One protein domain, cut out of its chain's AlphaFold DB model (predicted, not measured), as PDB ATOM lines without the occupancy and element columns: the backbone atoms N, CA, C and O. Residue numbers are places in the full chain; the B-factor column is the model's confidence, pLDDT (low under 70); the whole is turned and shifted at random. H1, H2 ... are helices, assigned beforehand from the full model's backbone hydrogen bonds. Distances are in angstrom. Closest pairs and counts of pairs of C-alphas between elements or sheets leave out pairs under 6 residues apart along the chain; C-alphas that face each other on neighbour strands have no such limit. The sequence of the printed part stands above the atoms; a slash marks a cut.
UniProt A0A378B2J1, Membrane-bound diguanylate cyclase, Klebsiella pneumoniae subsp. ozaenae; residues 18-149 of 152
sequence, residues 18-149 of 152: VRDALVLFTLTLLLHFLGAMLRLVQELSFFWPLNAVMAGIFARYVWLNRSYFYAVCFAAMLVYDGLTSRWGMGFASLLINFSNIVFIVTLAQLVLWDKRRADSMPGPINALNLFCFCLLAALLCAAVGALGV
ATOM      1  N   VAL A  18     145.772 141.619 161.627       82.19
ATOM      2  CA  VAL A  18     144.649 142.289 162.307       82.19
ATOM      3  C   VAL A  18     145.089 142.882 163.646       82.19
ATOM      4  O   VAL A  18     144.704 143.997 163.985       82.19
ATOM      5  N   ARG A  19     145.926 142.161 164.402       84.06
ATOM      6  CA  ARG A  19     146.473 142.660 165.666       84.06
ATOM      7  C   ARG A  19     147.405 143.835 165.412       84.06
ATOM      8  O   ARG A  19     147.315 144.834 166.113       84.06
ATOM      9  N   ASP A  20     148.251 143.731 164.395       85.62
ATOM     10  CA  ASP A  20     149.170 144.800 164.012       85.62
ATOM     11  C   ASP A  20     148.413 146.046 163.537       85.62
ATOM     12  O   ASP A  20     148.758 147.159 163.930       85.62
ATOM     13  N   ALA A  21     147.324 145.869 162.782       84.81
ATOM     14  CA  ALA A  21     146.427 146.954 162.395       84.81
ATOM     15  C   ALA A  21     145.743 147.596 163.609       84.81
ATOM     16  O   ALA A  21     145.703 148.819 163.696       84.81
ATOM     17  N   LEU A  22     145.256 146.802 164.570       86.50
ATOM     18  CA  LEU A  22     144.674 147.321 165.813       86.50
ATOM     19  C   LEU A  22     145.700 148.106 166.630       86.50
ATOM     20  O   LEU A  22     145.409 149.213 167.070       86.50
ATOM     21  N   VAL A  23     146.910 147.574 166.791       87.06
ATOM     22  CA  VAL A  23     147.991 148.256 167.509       87.06
ATOM     23  C   VAL A  23     148.370 149.557 166.800       87.06
ATOM     24  O   VAL A  23     148.478 150.584 167.464       87.06
ATOM     25  N   LEU A  24     148.509 149.553 165.469       87.94
ATOM     26  CA  LEU A  24     148.744 150.767 164.679       87.94
ATOM     27  C   LEU A  24     147.607 151.773 164.819       87.94
ATOM     28  O   LEU A  24     147.872 152.959 164.973       87.94
ATOM     29  N   PHE A  25     146.358 151.321 164.791       87.94
ATOM     30  CA  PHE A  25     145.191 152.172 164.964       87.94
ATOM     31  C   PHE A  25     145.191 152.833 166.348       87.94
ATOM     32  O   PHE A  25     145.109 154.055 166.444       87.94
ATOM     33  N   THR A  26     145.362 152.053 167.422       87.00
ATOM     34  CA  THR A  26     145.421 152.571 168.797       87.00
ATOM     35  C   THR A  26     146.610 153.507 168.997       87.00
ATOM     36  O   THR A  26     146.467 154.562 169.610       87.00
ATOM     37  N   LEU A  27     147.777 153.155 168.461       88.06
ATOM     38  CA  LEU A  27     148.981 153.971 168.570       88.06
ATOM     39  C   LEU A  27     148.839 155.271 167.770       88.06
ATOM     40  O   LEU A  27     149.183 156.330 168.283       88.06
ATOM     41  N   THR A  28     148.253 155.218 166.571       87.50
ATOM     42  CA  THR A  28     147.947 156.412 165.770       87.50
ATOM     43  C   THR A  28     146.953 157.309 166.496       87.50
ATOM     44  O   THR A  28     147.197 158.503 166.589       87.50
ATOM     45  N   LEU A  29     145.881 156.757 167.074       85.62
ATOM     46  CA  LEU A  29     144.926 157.521 167.882       85.62
ATOM     47  C   LEU A  29     145.594 158.199 169.079       85.62
ATOM     48  O   LEU A  29     145.363 159.380 169.313       85.62
ATOM     49  N   LEU A  30     146.428 157.473 169.828       86.19
ATOM     50  CA  LEU A  30     147.127 158.009 170.999       86.19
ATOM     51  C   LEU A  30     148.127 159.099 170.621       86.19
ATOM     52  O   LEU A  30     148.165 160.145 171.267       86.19
ATOM     53  N   LEU A  31     148.927 158.868 169.578       84.31
ATOM     54  CA  LEU A  31     149.888 159.852 169.091       84.31
ATOM     55  C   LEU A  31     149.171 161.072 168.516       84.31
ATOM     56  O   LEU A  31     149.580 162.189 168.799       84.31
ATOM     57  N   HIS A  32     148.085 160.887 167.768       81.25
ATOM     58  CA  HIS A  32     147.293 161.985 167.210       81.25
ATOM     59  C   HIS A  32     146.568 162.779 168.304       81.25
ATOM     60  O   HIS A  32     146.579 164.006 168.269       81.25
ATOM     61  N   PHE A  33     146.048 162.113 169.341       80.19
ATOM     62  CA  PHE A  33     145.522 162.757 170.551       80.19
ATOM     63  C   PHE A  33     146.598 163.569 171.274       80.19
ATOM     64  O   PHE A  33     146.383 164.738 171.594       80.19
ATOM     65  N   LEU A  34     147.777 162.983 171.494       78.12
ATOM     66  CA  LEU A  34     148.902 163.686 172.103       78.12
ATOM     67  C   LEU A  34     149.315 164.890 171.244       78.12
ATOM     68  O   LEU A  34     149.545 165.970 171.777       78.12
ATOM     69  N   GLY A  35     149.331 164.734 169.922       74.19
ATOM     70  CA  GLY A  35     149.571 165.817 168.971       74.19
ATOM     71  C   GLY A  35     148.537 166.929 169.079       74.19
ATOM     72  O   GLY A  35     148.911 168.096 169.106       74.19
ATOM     73  N   ALA A  36     147.256 166.588 169.213       72.44
ATOM     74  CA  ALA A  36     146.180 167.553 169.420       72.44
ATOM     75  C   ALA A  36     146.311 168.295 170.762       72.44
ATOM     76  O   ALA A  36     146.120 169.510 170.803       72.44
ATOM     77  N   MET A  37     146.697 167.599 171.836       69.94
ATOM     78  CA  MET A  37     146.927 168.196 173.159       69.94
ATOM     79  C   MET A  37     148.166 169.098 173.190       69.94
ATOM     80  O   MET A  37     148.156 170.144 173.833       69.94
ATOM     81  N   LEU A  38     149.221 168.735 172.456       65.19
ATOM     82  CA  LEU A  38     150.427 169.553 172.303       65.19
ATOM     83  C   LEU A  38     150.197 170.775 171.400       65.19
ATOM     84  O   LEU A  38     150.885 171.781 171.541       65.19
ATOM     85  N   ARG A  39     149.205 170.722 170.502       62.25
ATOM     86  CA  ARG A  39     148.849 171.813 169.577       62.25
ATOM     87  C   ARG A  39     148.172 173.010 170.262       62.25
ATOM     88  O   ARG A  39     147.915 174.004 169.591       62.25
ATOM     89  N   LEU A  40     147.910 172.956 171.575       53.22
ATOM     90  CA  LEU A  40     147.373 174.090 172.342       53.22
ATOM     91  C   LEU A  40     148.362 175.261 172.505       53.22
ATOM     92  O   LEU A  40     147.933 176.354 172.870       53.22
ATOM     93  N   VAL A  41     149.658 175.070 172.231       50.59
ATOM     94  CA  VAL A  41     150.681 176.123 172.328       50.59
ATOM     95  C   VAL A  41     151.550 176.112 171.063       50.59
ATOM     96  O   VAL A  41     152.287 175.166 170.812       50.59
ATOM     97  N   GLN A  42     151.474 177.203 170.299       44.00
ATOM     98  CA  GLN A  42     152.261 177.535 169.103       44.00
ATOM     99  C   GLN A  42     151.950 176.758 167.801       44.00
ATOM    100  O   GLN A  42     152.023 175.536 167.693       44.00
ATOM    101  N   GLU A  43     151.657 177.545 166.767       42.41
ATOM    102  CA  GLU A  43     151.289 177.157 165.409       42.41
ATOM    103  C   GLU A  43     152.247 176.118 164.764       42.41
ATOM    104  O   GLU A  43     153.472 176.260 164.732       42.41
ATOM    105  N   LEU A  44     151.643 175.064 164.200       49.00
ATOM    106  CA  LEU A  44     152.156 174.123 163.184       49.00
ATOM    107  C   LEU A  44     153.323 173.158 163.493       49.00
ATOM    108  O   LEU A  44     153.466 172.168 162.770       49.00
ATOM    109  N   SER A  45     154.139 173.368 164.524       40.94
ATOM    110  CA  SER A  45     155.506 172.797 164.507       40.94
ATOM    111  C   SER A  45     155.706 171.471 165.273       40.94
ATOM    112  O   SER A  45     156.635 170.725 164.972       40.94
ATOM    113  N   PHE A  46     154.807 171.097 166.196       48.56
ATOM    114  CA  PHE A  46     154.876 169.820 166.949       48.56
ATOM    115  C   PHE A  46     154.059 168.667 166.345       48.56
ATOM    116  O   PHE A  46     153.999 167.571 166.895       48.56
ATOM    117  N   PHE A  47     153.457 168.886 165.179       52.91
ATOM    118  CA  PHE A  47     152.748 167.862 164.407       52.91
ATOM    119  C   PHE A  47     153.690 166.802 163.799       52.91
ATOM    120  O   PHE A  47     153.305 165.680 163.483       52.91
ATOM    121  N   TRP A  48     154.964 167.155 163.678       61.94
ATOM    122  CA  TRP A  48     155.981 166.441 162.916       61.94
ATOM    123  C   TRP A  48     156.664 165.303 163.674       61.94
ATOM    124  O   TRP A  48     156.854 164.251 163.067       61.94
ATOM    125  N   PRO A  49     157.007 165.427 164.975       68.44
ATOM    126  CA  PRO A  49     157.674 164.356 165.709       68.44
ATOM    127  C   PRO A  49     156.822 163.091 165.790       68.44
ATOM    128  O   PRO A  49     157.340 161.993 165.640       68.44
ATOM    129  N   LEU A  50     155.509 163.230 165.976       76.88
ATOM    130  CA  LEU A  50     154.596 162.097 166.138       76.88
ATOM    131  C   LEU A  50     154.407 161.338 164.816       76.88
ATOM    132  O   LEU A  50     154.511 160.112 164.781       76.88
ATOM    133  N   ASN A  51     154.250 162.062 163.705       82.94
ATOM    134  CA  ASN A  51     154.246 161.465 162.370       82.94
ATOM    135  C   ASN A  51     155.617 160.876 161.995       82.94
ATOM    136  O   ASN A  51     155.688 159.839 161.339       82.94
ATOM    137  N   ALA A  52     156.719 161.489 162.436       81.25
ATOM    138  CA  ALA A  52     158.060 160.944 162.249       81.25
ATOM    139  C   ALA A  52     158.275 159.650 163.049       81.25
ATOM    140  O   ALA A  52     158.899 158.719 162.543       81.25
ATOM    141  N   VAL A  53     157.703 159.544 164.253       83.38
ATOM    142  CA  VAL A  53     157.663 158.294 165.027       83.38
ATOM    143  C   VAL A  53     156.890 157.220 164.262       83.38
ATOM    144  O   VAL A  53     157.396 156.106 164.123       83.38
ATOM    145  N   MET A  54     155.724 157.552 163.691       87.19
ATOM    146  CA  MET A  54     154.981 156.627 162.823       87.19
ATOM    147  C   MET A  54     155.824 156.170 161.628       87.19
ATOM    148  O   MET A  54     155.955 154.969 161.392       87.19
ATOM    149  N   ALA A  55     156.463 157.099 160.916       85.44
ATOM    150  CA  ALA A  55     157.349 156.779 159.797       85.44
ATOM    151  C   ALA A  55     158.526 155.884 160.224       85.44
ATOM    152  O   ALA A  55     158.882 154.944 159.516       85.44
ATOM    153  N   GLY A  56     159.093 156.123 161.409       83.19
ATOM    154  CA  GLY A  56     160.137 155.290 162.003       83.19
ATOM    155  C   GLY A  56     159.666 153.869 162.323       83.19
ATOM    156  O   GLY A  56     160.416 152.916 162.104       83.19
ATOM    157  N   ILE A  57     158.419 153.695 162.777       85.44
ATOM    158  CA  ILE A  57     157.807 152.370 162.973       85.44
ATOM    159  C   ILE A  57     157.698 151.639 161.629       85.44
ATOM    160  O   ILE A  57     158.147 150.496 161.530       85.44
ATOM    161  N   PHE A  58     157.195 152.301 160.583       85.69
ATOM    162  CA  PHE A  58     157.113 151.727 159.233       85.69
ATOM    163  C   PHE A  58     158.488 151.399 158.635       85.69
ATOM    164  O   PHE A  58     158.654 150.369 157.982       85.69
ATOM    165  N   ALA A  59     159.500 152.230 158.893       81.88
ATOM    166  CA  ALA A  59     160.865 151.976 158.443       81.88
ATOM    167  C   ALA A  59     161.550 150.835 159.224       81.88
ATOM    168  O   ALA A  59     162.398 150.122 158.684       81.88
ATOM    169  N   ARG A  60     161.187 150.637 160.497       80.19
ATOM    170  CA  ARG A  60     161.703 149.543 161.334       80.19
ATOM    171  C   ARG A  60     161.056 148.204 160.988       80.19
ATOM    172  O   ARG A  60     161.752 147.189 160.971       80.19
ATOM    173  N   TYR A  61     159.755 148.202 160.717       79.94
ATOM    174  CA  TYR A  61     158.984 147.016 160.355       79.94
ATOM    175  C   TYR A  61     158.576 147.086 158.881       79.94
ATOM    176  O   TYR A  61     157.465 147.482 158.554       79.94
ATOM    177  N   VAL A  62     159.471 146.667 157.980       79.06
ATOM    178  CA  VAL A  62     159.271 146.760 156.517       79.06
ATOM    179  C   VAL A  62     157.980 146.068 156.053       79.06
ATOM    180  O   VAL A  62     157.325 146.546 155.133       79.06
ATOM    181  N   TRP A  63     157.566 144.992 156.725       79.31
ATOM    182  CA  TRP A  63     156.306 144.272 156.481       79.31
ATOM    183  C   TRP A  63     155.057 145.151 156.674       79.31
ATOM    184  O   TRP A  63     154.055 144.956 155.988       79.31
ATOM    185  N   LEU A  64     155.125 146.153 157.561       80.50
ATOM    186  CA  LEU A  64     154.050 147.124 157.782       80.50
ATOM    187  C   LEU A  64     153.976 148.177 156.665       80.50
ATOM    188  O   LEU A  64     152.966 148.863 156.559       80.50
ATOM    189  N   ASN A  65     154.986 148.307 155.798       82.88
ATOM    190  CA  ASN A  65     155.029 149.284 154.702       82.88
ATOM    191  C   ASN A  65     154.112 148.899 153.516       82.88
ATOM    192  O   ASN A  65     154.490 149.001 152.348       82.88
ATOM    193  N   ARG A  66     152.900 148.417 153.807       84.00
ATOM    194  CA  ARG A  66     151.830 148.183 152.831       84.00
ATOM    195  C   ARG A  66     150.791 149.293 152.913       84.00
ATOM    196  O   ARG A  66     150.476 149.781 153.994       84.00
ATOM    197  N   SER A  67     150.189 149.619 151.770       84.25
ATOM    198  CA  SER A  67     149.135 150.639 151.643       84.25
ATOM    199  C   SER A  67     147.994 150.467 152.652       84.25
ATOM    200  O   SER A  67     147.519 151.455 153.202       84.25
ATOM    201  N   TYR A  68     147.602 149.225 152.956       86.31
ATOM    202  CA  TYR A  68     146.560 148.923 153.941       86.31
ATOM    203  C   TYR A  68     146.859 149.501 155.334       86.31
ATOM    204  O   TYR A  68     145.982 150.101 155.946       86.31
ATOM    205  N   PHE A  69     148.093 149.395 155.830       87.19
ATOM    206  CA  PHE A  69     148.438 149.902 157.161       87.19
ATOM    207  C   PHE A  69     148.485 151.435 157.212       87.19
ATOM    208  O   PHE A  69     148.105 152.028 158.222       87.19
ATOM    209  N   TYR A  70     148.854 152.088 156.108       86.81
ATOM    210  CA  TYR A  70     148.708 153.540 155.968       86.81
ATOM    211  C   TYR A  70     147.234 153.963 155.950       86.81
ATOM    212  O   TYR A  70     146.875 154.945 156.595       86.81
ATOM    213  N   ALA A  71     146.364 153.193 155.287       87.81
ATOM    214  CA  ALA A  71     144.922 153.439 155.299       87.81
ATOM    215  C   ALA A  71     144.322 153.282 156.708       87.81
ATOM    216  O   ALA A  71     143.471 154.076 157.098       87.81
ATOM    217  N   VAL A  72     144.806 152.322 157.503       88.75
ATOM    218  CA  VAL A  72     144.417 152.173 158.916       88.75
ATOM    219  C   VAL A  72     144.832 153.397 159.743       88.75
ATOM    220  O   VAL A  72     144.035 153.885 160.541       88.75
ATOM    221  N   CYS A  73     146.035 153.940 159.521       87.62
ATOM    222  CA  CYS A  73     146.479 155.173 160.184       87.62
ATOM    223  C   CYS A  73     145.605 156.373 159.785       87.62
ATOM    224  O   CYS A  73     145.196 157.157 160.636       87.62
ATOM    225  N   PHE A  74     145.266 156.489 158.499       87.38
ATOM    226  CA  PHE A  74     144.378 157.540 158.006       87.38
ATOM    227  C   PHE A  74     142.982 157.437 158.629       87.38
ATOM    228  O   PHE A  74     142.447 158.425 159.129       87.38
ATOM    229  N   ALA A  75     142.420 156.227 158.668       87.50
ATOM    230  CA  ALA A  75     141.135 155.965 159.302       87.50
ATOM    231  C   ALA A  75     141.159 156.321 160.796       87.50
ATOM    232  O   ALA A  75     140.218 156.940 161.280       87.50
ATOM    233  N   ALA A  76     142.240 155.999 161.513       87.00
ATOM    234  CA  ALA A  76     142.413 156.383 162.913       87.00
ATOM    235  C   ALA A  76     142.354 157.905 163.107       87.00
ATOM    236  O   ALA A  76     141.613 158.389 163.961       87.00
ATOM    237  N   MET A  77     143.083 158.659 162.281       86.12
ATOM    238  CA  MET A  77     143.079 160.124 162.339       86.12
ATOM    239  C   MET A  77     141.685 160.705 162.050       86.12
ATOM    240  O   MET A  77     141.223 161.587 162.771       86.12
ATOM    241  N   LEU A  78     140.970 160.164 161.056       84.44
ATOM    242  CA  LEU A  78     139.602 160.592 160.742       84.44
ATOM    243  C   LEU A  78     138.597 160.249 161.844       84.44
ATOM    244  O   LEU A  78     137.716 161.055 162.134       84.44
ATOM    245  N   VAL A  79     138.720 159.070 162.460       86.31
ATOM    246  CA  VAL A  79     137.876 158.672 163.593       86.31
ATOM    247  C   VAL A  79     138.091 159.631 164.758       86.31
ATOM    248  O   VAL A  79     137.117 160.107 165.333       86.31
ATOM    249  N   TYR A  80     139.340 159.979 165.075       82.19
ATOM    250  CA  TYR A  80     139.627 160.951 166.129       82.19
ATOM    251  C   TYR A  80     139.005 162.323 165.852       82.19
ATOM    252  O   TYR A  80     138.315 162.880 166.712       82.19
ATOM    253  N   ASP A  81     139.226 162.858 164.650       78.06
ATOM    254  CA  ASP A  81     138.700 164.165 164.255       78.06
ATOM    255  C   ASP A  81     137.162 164.162 164.239       78.06
ATOM    256  O   ASP A  81     136.538 165.136 164.658       78.06
ATOM    257  N   GLY A  82     136.544 163.053 163.818       77.69
ATOM    258  CA  GLY A  82     135.094 162.861 163.845       77.69
ATOM    259  C   GLY A  82     134.505 162.749 165.255       77.69
ATOM    260  O   GLY A  82     133.389 163.211 165.477       77.69
ATOM    261  N   LEU A  83     135.244 162.176 166.210       79.00
ATOM    262  CA  LEU A  83     134.811 162.052 167.607       79.00
ATOM    263  C   LEU A  83     135.004 163.346 168.411       79.00
ATOM    264  O   LEU A  83     134.241 163.604 169.341       79.00
ATOM    265  N   THR A  84     136.021 164.147 168.078       70.62
ATOM    266  CA  THR A  84     136.459 165.280 168.915       70.62
ATOM    267  C   THR A  84     136.026 166.640 168.364       70.62
ATOM    268  O   THR A  84     135.873 167.600 169.121       70.62
ATOM    269  N   SER A  85     135.819 166.764 167.051       60.56
ATOM    270  CA  SER A  85     135.526 168.054 166.424       60.56
ATOM    271  C   SER A  85     134.019 168.313 166.299       60.56
ATOM    272  O   SER A  85     133.275 167.492 165.772       60.56
ATOM    273  N   ARG A  86     133.559 169.508 166.706       54.28
ATOM    274  CA  ARG A  86     132.177 169.997 166.463       54.28
ATOM    275  C   ARG A  86     131.882 170.241 164.971       54.28
ATOM    276  O   ARG A  86     130.722 170.373 164.602       54.28
ATOM    277  N   TRP A  87     132.924 170.285 164.134       49.97
ATOM    278  CA  TRP A  87     132.897 170.463 162.675       49.97
ATOM    279  C   TRP A  87     133.227 169.148 161.953       49.97
ATOM    280  O   TRP A  87     134.150 169.091 161.139       49.97
ATOM    281  N   GLY A  88     132.527 168.071 162.322       50.38
ATOM    282  CA  GLY A  88     132.763 166.718 161.824       50.38
ATOM    283  C   GLY A  88     133.058 166.662 160.321       50.38
ATOM    284  O   GLY A  88     132.352 167.260 159.514       50.38
ATOM    285  N   MET A  89     134.116 165.935 159.957       57.47
ATOM    286  CA  MET A  89     134.390 165.526 158.576       57.47
ATOM    287  C   MET A  89     134.483 166.684 157.551       57.47
ATOM    288  O   MET A  89     134.140 166.521 156.385       57.47
ATOM    289  N   GLY A  90     134.952 167.866 157.962       64.56
ATOM    290  CA  GLY A  90     135.220 168.968 157.033       64.56
ATOM    291  C   GLY A  90     136.371 168.658 156.063       64.56
ATOM    292  O   GLY A  90     137.332 167.967 156.414       64.56
ATOM    293  N   PHE A  91     136.318 169.228 154.854       67.75
ATOM    294  CA  PHE A  91     137.357 169.084 153.817       67.75
ATOM    295  C   PHE A  91     138.768 169.445 154.327       67.75
ATOM    296  O   PHE A  91     139.753 168.820 153.943       67.75
ATOM    297  N   ALA A  92     138.862 170.389 155.271       68.19
ATOM    298  CA  ALA A  92     140.117 170.774 155.914       68.19
ATOM    299  C   ALA A  92     140.758 169.637 156.735       68.19
ATOM    300  O   ALA A  92     141.959 169.406 156.617       68.19
ATOM    301  N   SER A  93     139.980 168.883 157.524       72.19
ATOM    302  CA  SER A  93     140.489 167.727 158.284       72.19
ATOM    303  C   SER A  93     140.942 166.599 157.358       72.19
ATOM    304  O   SER A  93     141.963 165.962 157.613       72.19
ATOM    305  N   LEU A  94     140.225 166.373 156.252       77.06
ATOM    306  CA  LEU A  94     140.633 165.404 155.232       77.06
ATOM    307  C   LEU A  94     141.974 165.784 154.600       77.06
ATOM    308  O   LEU A  94     142.870 164.945 154.552       77.06
ATOM    309  N   LEU A  95     142.137 167.040 154.174       77.56
ATOM    310  CA  LEU A  95     143.387 167.540 153.594       77.56
ATOM    311  C   LEU A  95     144.560 167.437 154.572       77.56
ATOM    312  O   LEU A  95     145.628 166.965 154.196       77.56
ATOM    313  N   ILE A  96     144.356 167.818 155.834       78.62
ATOM    314  CA  ILE A  96     145.406 167.766 156.861       78.62
ATOM    315  C   ILE A  96     145.833 166.318 157.139       78.62
ATOM    316  O   ILE A  96     147.029 166.018 157.165       78.62
ATOM    317  N   ASN A  97     144.879 165.399 157.307       83.12
ATOM    318  CA  ASN A  97     145.196 163.990 157.540       83.12
ATOM    319  C   ASN A  97     145.744 163.304 156.282       83.12
ATOM    320  O   ASN A  97     146.540 162.374 156.380       83.12
ATOM    321  N   PHE A  98     145.381 163.773 155.089       83.00
ATOM    322  CA  PHE A  98     145.986 163.297 153.849       83.00
ATOM    323  C   PHE A  98     147.455 163.725 153.763       83.00
ATOM    324  O   PHE A  98     148.337 162.894 153.540       83.00
ATOM    325  N   SER A  99     147.726 164.996 154.052       80.12
ATOM    326  CA  SER A  99     149.070 165.548 154.215       80.12
ATOM    327  C   SER A  99     149.914 164.752 155.222       80.12
ATOM    328  O   SER A  99     151.078 164.460 154.942       80.12
ATOM    329  N   ASN A 100     149.325 164.294 156.335       85.06
ATOM    330  CA  ASN A 100     149.998 163.394 157.282       85.06
ATOM    331  C   ASN A 100     150.463 162.095 156.659       85.06
ATOM    332  O   ASN A 100     151.608 161.691 156.852       85.06
ATOM    333  N   ILE A 101     149.585 161.431 155.917       88.12
ATOM    334  CA  ILE A 101     149.926 160.163 155.286       88.12
ATOM    335  C   ILE A 101     151.018 160.366 154.240       88.12
ATOM    336  O   ILE A 101     151.983 159.604 154.233       88.12
ATOM    337  N   VAL A 102     150.924 161.414 153.418       85.38
ATOM    338  CA  VAL A 102     151.967 161.757 152.436       85.38
ATOM    339  C   VAL A 102     153.315 161.963 153.125       85.38
ATOM    340  O   VAL A 102     154.325 161.419 152.672       85.38
ATOM    341  N   PHE A 103     153.338 162.682 154.248       84.25
ATOM    342  CA  PHE A 103     154.550 162.878 155.035       84.25
ATOM    343  C   PHE A 103     155.098 161.557 155.595       84.25
ATOM    344  O   PHE A 103     156.271 161.250 155.379       84.25
ATOM    345  N   ILE A 104     154.262 160.752 156.263       86.12
ATOM    346  CA  ILE A 104     154.669 159.474 156.872       86.12
ATOM    347  C   ILE A 104     155.231 158.528 155.805       86.12
ATOM    348  O   ILE A 104     156.301 157.955 156.004       86.12
ATOM    349  N   VAL A 105     154.542 158.390 154.667       87.88
ATOM    350  CA  VAL A 105     154.970 157.534 153.552       87.88
ATOM    351  C   VAL A 105     156.301 158.021 152.990       87.88
ATOM    352  O   VAL A 105     157.233 157.231 152.856       87.88
ATOM    353  N   THR A 106     156.421 159.318 152.698       85.31
ATOM    354  CA  THR A 106     157.646 159.894 152.128       85.31
ATOM    355  C   THR A 106     158.832 159.693 153.061       85.31
ATOM    356  O   THR A 106     159.879 159.198 152.640       85.31
ATOM    357  N   LEU A 107     158.660 160.016 154.343       85.00
ATOM    358  CA  LEU A 107     159.710 159.878 155.340       85.00
ATOM    359  C   LEU A 107     160.091 158.407 155.549       85.00
ATOM    360  O   LEU A 107     161.277 158.091 155.575       85.00
ATOM    361  N   ALA A 108     159.118 157.494 155.624       86.44
ATOM    362  CA  ALA A 108     159.390 156.063 155.745       86.44
ATOM    363  C   ALA A 108     160.189 155.539 154.541       86.44
ATOM    364  O   ALA A 108     161.160 154.802 154.720       86.44
ATOM    365  N   GLN A 109     159.839 155.951 153.318       85.12
ATOM    366  CA  GLN A 109     160.572 155.569 152.108       85.12
ATOM    367  C   GLN A 109     161.990 156.151 152.081       85.12
ATOM    368  O   GLN A 109     162.926 155.420 151.754       85.12
ATOM    369  N   LEU A 110     162.170 157.421 152.468       83.31
ATOM    370  CA  LEU A 110     163.489 158.056 152.556       83.31
ATOM    371  C   LEU A 110     164.378 157.368 153.596       83.31
ATOM    372  O   LEU A 110     165.529 157.067 153.297       83.31
ATOM    373  N   VAL A 111     163.844 157.042 154.775       83.00
ATOM    374  CA  VAL A 111     164.593 156.328 155.821       83.00
ATOM    375  C   VAL A 111     164.954 154.909 155.370       83.00
ATOM    376  O   VAL A 111     166.076 154.458 155.591       83.00
ATOM    377  N   LEU A 112     164.045 154.200 154.693       82.94
ATOM    378  CA  LEU A 112     164.343 152.882 154.119       82.94
ATOM    379  C   LEU A 112     165.375 152.955 152.989       82.94
ATOM    380  O   LEU A 112     166.166 152.029 152.801       82.94
ATOM    381  N   TRP A 113     165.348 154.024 152.196       81.88
ATOM    382  CA  TRP A 113     166.343 154.272 151.162       81.88
ATOM    383  C   TRP A 113     167.718 154.564 151.766       81.88
ATOM    384  O   TRP A 113     168.693 153.937 151.356       81.88
ATOM    385  N   ASP A 114     167.782 155.421 152.784       79.69
ATOM    386  CA  ASP A 114     169.014 155.741 153.508       79.69
ATOM    387  C   ASP A 114     169.602 154.503 154.187       79.69
ATOM    388  O   ASP A 114     170.783 154.219 154.021       79.69
ATOM    389  N   LYS A 115     168.768 153.681 154.835       73.56
ATOM    390  CA  LYS A 115     169.201 152.413 155.438       73.56
ATOM    391  C   LYS A 115     169.821 151.462 154.408       73.56
ATOM    392  O   LYS A 115     170.905 150.943 154.641       73.56
ATOM    393  N   ARG A 116     169.188 151.298 153.240       73.56
ATOM    394  CA  ARG A 116     169.749 150.499 152.130       73.56
ATOM    395  C   ARG A 116     171.065 151.069 151.601       73.56
ATOM    396  O   ARG A 116     171.904 150.319 151.115       73.56
ATOM    397  N   ARG A 117     171.243 152.389 151.665       70.44
ATOM    398  CA  ARG A 117     172.473 153.068 151.247       70.44
ATOM    399  C   ARG A 117     173.581 152.943 152.300       70.44
ATOM    400  O   ARG A 117     174.739 152.783 151.929       70.44
ATOM    401  N   ALA A 118     173.219 152.962 153.582       65.62
ATOM    402  CA  ALA A 118     174.105 152.772 154.727       65.62
ATOM    403  C   ALA A 118     174.546 151.308 154.905       65.62
ATOM    404  O   ALA A 118     175.658 151.059 155.358       65.62
ATOM    405  N   ASP A 119     173.754 150.326 154.469       61.44
ATOM    406  CA  ASP A 119     174.216 148.929 154.402       61.44
ATOM    407  C   ASP A 119     175.417 148.762 153.437       61.44
ATOM    408  O   ASP A 119     176.225 147.851 153.603       61.44
ATOM    409  N   SER A 120     175.597 149.683 152.477       57.75
ATOM    410  CA  SER A 120     176.761 149.734 151.573       57.75
ATOM    411  C   SER A 120     177.972 150.493 152.149       57.75
ATOM    412  O   SER A 120     179.077 150.358 151.626       57.75
ATOM    413  N   MET A 121     177.789 151.296 153.203       52.59
ATOM    414  CA  MET A 121     178.839 152.029 153.926       52.59
ATOM    415  C   MET A 121     178.415 152.178 155.396       52.59
ATOM    416  O   MET A 121     177.562 153.022 155.676       52.59
ATOM    417  N   PRO A 122     178.985 151.402 156.340       49.69
ATOM    418  CA  PRO A 122     178.506 151.352 157.719       49.69
ATOM    419  C   PRO A 122     178.753 152.686 158.436       49.69
ATOM    420  O   PRO A 122     179.825 152.936 158.983       49.69
ATOM    421  N   GLY A 123     177.740 153.550 158.428       58.44
ATOM    422  CA  GLY A 123     177.692 154.807 159.162       58.44
ATOM    423  C   GLY A 123     176.365 154.931 159.918       58.44
ATOM    424  O   GLY A 123     175.331 154.499 159.406       58.44
ATOM    425  N   PRO A 124     176.355 155.483 161.144       56.28
ATOM    426  CA  PRO A 124     175.117 155.719 161.878       56.28
ATOM    427  C   PRO A 124     174.226 156.728 161.139       56.28
ATOM    428  O   PRO A 124     174.717 157.686 160.541       56.28
ATOM    429  N   ILE A 125     172.905 156.539 161.221       61.47
ATOM    430  CA  ILE A 125     171.926 157.503 160.696       61.47
ATOM    431  C   ILE A 125     172.117 158.821 161.454       61.47
ATOM    432  O   ILE A 125     171.894 158.896 162.663       61.47
ATOM    433  N   ASN A 126     172.554 159.859 160.746       68.75
ATOM    434  CA  ASN A 126     172.803 161.168 161.336       68.75
ATOM    435  C   ASN A 126     171.463 161.858 161.650       68.75
ATOM    436  O   ASN A 126     170.594 161.942 160.781       68.75
ATOM    437  N   ALA A 127     171.287 162.396 162.862       65.12
ATOM    438  CA  ALA A 127     170.068 163.129 163.238       65.12
ATOM    439  C   ALA A 127     169.798 164.321 162.296       65.12
ATOM    440  O   ALA A 127     168.647 164.656 162.019       65.12
ATOM    441  N   LEU A 128     170.866 164.902 161.736       67.69
ATOM    442  CA  LEU A 128     170.786 165.948 160.719       67.69
ATOM    443  C   LEU A 128     170.181 165.444 159.393       67.69
ATOM    444  O   LEU A 128     169.405 166.162 158.771       67.69
ATOM    445  N   ASN A 129     170.458 164.199 158.986       70.06
ATOM    446  CA  ASN A 129     169.839 163.599 157.796       70.06
ATOM    447  C   ASN A 129     168.348 163.343 158.020       70.06
ATOM    448  O   ASN A 129     167.546 163.631 157.136       70.06
ATOM    449  N   LEU A 130     167.962 162.874 159.214       69.75
ATOM    450  CA  LEU A 130     166.552 162.706 159.574       69.75
ATOM    451  C   LEU A 130     165.804 164.046 159.501       69.75
ATOM    452  O   LEU A 130     164.705 164.112 158.952       69.75
ATOM    453  N   PHE A 131     166.423 165.121 159.994       71.50
ATOM    454  CA  PHE A 131     165.881 166.471 159.877       71.50
ATOM    455  C   PHE A 131     165.721 166.908 158.411       71.50
ATOM    456  O   PHE A 131     164.649 167.379 158.029       71.50
ATOM    457  N   CYS A 132     166.727 166.676 157.562       74.12
ATOM    458  CA  CYS A 132     166.631 166.943 156.123       74.12
ATOM    459  C   CYS A 132     165.522 166.125 155.440       74.12
ATOM    460  O   CYS A 132     164.809 166.651 154.587       74.12
ATOM    461  N   PHE A 133     165.326 164.861 155.820       77.19
ATOM    462  CA  PHE A 133     164.244 164.031 155.284       77.19
ATOM    463  C   PHE A 133     162.867 164.536 155.711       77.19
ATOM    464  O   PHE A 133     161.958 164.591 154.882       77.19
ATOM    465  N   CYS A 134     162.723 164.972 156.965       73.38
ATOM    466  CA  CYS A 134     161.517 165.650 157.428       73.38
ATOM    467  C   CYS A 134     161.261 166.931 156.621       73.38
ATOM    468  O   CYS A 134     160.137 167.133 156.174       73.38
ATOM    469  N   LEU A 135     162.279 167.758 156.362       76.12
ATOM    470  CA  LEU A 135     162.139 168.967 155.536       76.12
ATOM    471  C   LEU A 135     161.753 168.666 154.080       76.12
ATOM    472  O   LEU A 135     160.936 169.374 153.500       76.12
ATOM    473  N   LEU A 136     162.291 167.608 153.474       77.12
ATOM    474  CA  LEU A 136     161.907 167.210 152.115       77.12
ATOM    475  C   LEU A 136     160.465 166.698 152.058       77.12
ATOM    476  O   LEU A 136     159.690 167.106 151.191       77.12
ATOM    477  N   ALA A 137     160.084 165.846 153.010       76.12
ATOM    478  CA  ALA A 137     158.706 165.393 153.149       76.12
ATOM    479  C   ALA A 137     157.759 166.571 153.433       76.12
ATOM    480  O   ALA A 137     156.627 166.573 152.950       76.12
ATOM    481  N   ALA A 138     158.241 167.605 154.134       74.81
ATOM    482  CA  ALA A 138     157.508 168.845 154.350       74.81
ATOM    483  C   ALA A 138     157.161 169.559 153.064       74.81
ATOM    484  O   ALA A 138     156.017 169.945 152.840       74.81
ATOM    485  N   LEU A 139     158.180 169.731 152.233       77.50
ATOM    486  CA  LEU A 139     158.090 170.468 150.993       77.50
ATOM    487  C   LEU A 139     157.138 169.762 150.023       77.50
ATOM    488  O   LEU A 139     156.303 170.413 149.401       77.50
ATOM    489  N   LEU A 140     157.185 168.428 149.975       76.12
ATOM    490  CA  LEU A 140     156.243 167.618 149.200       76.12
ATOM    491  C   LEU A 140     154.814 167.710 149.741       76.12
ATOM    492  O   LEU A 140     153.874 167.905 148.974       76.12
ATOM    493  N   CYS A 141     154.643 167.628 151.059       73.31
ATOM    494  CA  CYS A 141     153.348 167.787 151.708       73.31
ATOM    495  C   CYS A 141     152.736 169.174 151.437       73.31
ATOM    496  O   CYS A 141     151.547 169.277 151.134       73.31
ATOM    497  N   ALA A 142     153.547 170.233 151.501       71.81
ATOM    498  CA  ALA A 142     153.138 171.600 151.197       71.81
ATOM    499  C   ALA A 142     152.793 171.782 149.710       71.81
ATOM    500  O   ALA A 142     151.789 172.415 149.397       71.81
ATOM    501  N   ALA A 143     153.567 171.185 148.797       73.38
ATOM    502  CA  ALA A 143     153.279 171.210 147.364       73.38
ATOM    503  C   ALA A 143     151.941 170.525 147.037       73.38
ATOM    504  O   ALA A 143     151.122 171.083 146.311       73.38
ATOM    505  N   VAL A 144     151.682 169.352 147.623       71.75
ATOM    506  CA  VAL A 144     150.401 168.640 147.476       71.75
ATOM    507  C   VAL A 144     149.242 169.452 148.066       71.75
ATOM    508  O   VAL A 144     148.193 169.559 147.437       71.75
ATOM    509  N   GLY A 145     149.437 170.076 149.232       60.28
ATOM    510  CA  GLY A 145     148.443 170.968 149.834       60.28
ATOM    511  C   GLY A 145     148.136 172.201 148.974       60.28
ATOM    512  O   GLY A 145     146.976 172.591 148.858       60.28
ATOM    513  N   ALA A 146     149.144 172.778 148.313       65.94
ATOM    514  CA  ALA A 146     148.983 173.934 147.431       65.94
ATOM    515  C   ALA A 146     148.186 173.609 146.152       65.94
ATOM    516  O   ALA A 146     147.396 174.436 145.695       65.94
ATOM    517  N   LEU A 147     148.320 172.390 145.613       63.41
ATOM    518  CA  LEU A 147     147.494 171.922 144.490       63.41
ATOM    519  C   LEU A 147     146.000 171.832 144.851       63.41
ATOM    520  O   LEU A 147     145.156 171.958 143.971       63.41
ATOM    521  N   GLY A 148     145.667 171.672 146.135       54.72
ATOM    522  CA  GLY A 148     144.287 171.716 146.625       54.72
ATOM    523  C   GLY A 148     143.670 173.121 146.670       54.72
ATOM    524  O   GLY A 148     142.456 173.231 146.803       54.72
ATOM    525  N   VAL A 149     144.478 174.183 146.557       53.72
ATOM    526  CA  VAL A 149     144.031 175.590 146.622       53.72
ATOM    527  C   VAL A 149     144.046 176.267 145.246       53.72
ATOM    528  O   VAL A 149     143.222 177.135 144.990       53.72
TER     529      VAL A 149
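AT A GLANCE: This is residues 18 to 149 of the 152 residues of the protein "Membrane-bound diguanylate cyclase" of Klebsiella pneumoniae subsp. ozaenae (UniProt A0A378B2J1). The longest helix, H4, runs along the long axis in the middle, with H2, H3 and H5 packed on it; H1 packs on H2 and H3, away from H4. H1 to H4 form a bundle whose helices mostly cross, up and down, each running against the one before, and H5 folds back along H4. The printed part has 132 residues with five named helices, H1 to H5, and no named strand; it is all helix. It is compact, with a radius of gyration of the C-alphas of 15.1 A and spans of 52 by 35 by 28 A.

IN THESE COORDINATES: H1, residues 18 to 38, begins at C-alpha 18 (144.649, 142.289, 162.307) and is 29.6 A long. H2, residues 47 to 60, measures 20.6 A, and H3, residues 67 to 84, 25.9 A. H4, residues 91 to 118, measures 40.2 A. H5, residues 127 to 147, measures 30.6 A and ends at C-alpha 147 (147.494, 171.922, 144.490).

HOW THE PARTS SIT: H1, with residues 28 to 35 alone, touches H2 in a hairpin at a shallow tilt of 23 degrees; the closest C-alphas, Gly 35 and Phe 47, are 5.9 A apart. H1 touches H3 at a steep 45 degrees, closest at C-alphas Phe 25 and Ala 76, 5.4 A. The hub H4 touches H2, closest at C-alphas Ala 55 and Ala 108, 4.6 A; H3, at Met 77 and Asn 97, 6.5 A; and H5, at Phe 103 and Ala 137, 5.2 A. H1 and H4 are apart. Every O i to N i+4 pair is within hydrogen-bond range in H1, H3, H4 and H5, and 9 of 10 in H2.

THE WHOLE: The C-alphas of Arg 86 and Met 121, the two farthest apart, are 51.5 A from each other. The printed part has no cut, and its four links are short. Residues 40 to 45 and 116 to 122, of which 116 to 118 belong to H4, stand free. Mean pLDDT of the printed part is 74.8, with residues 37 to 49 among those under 70.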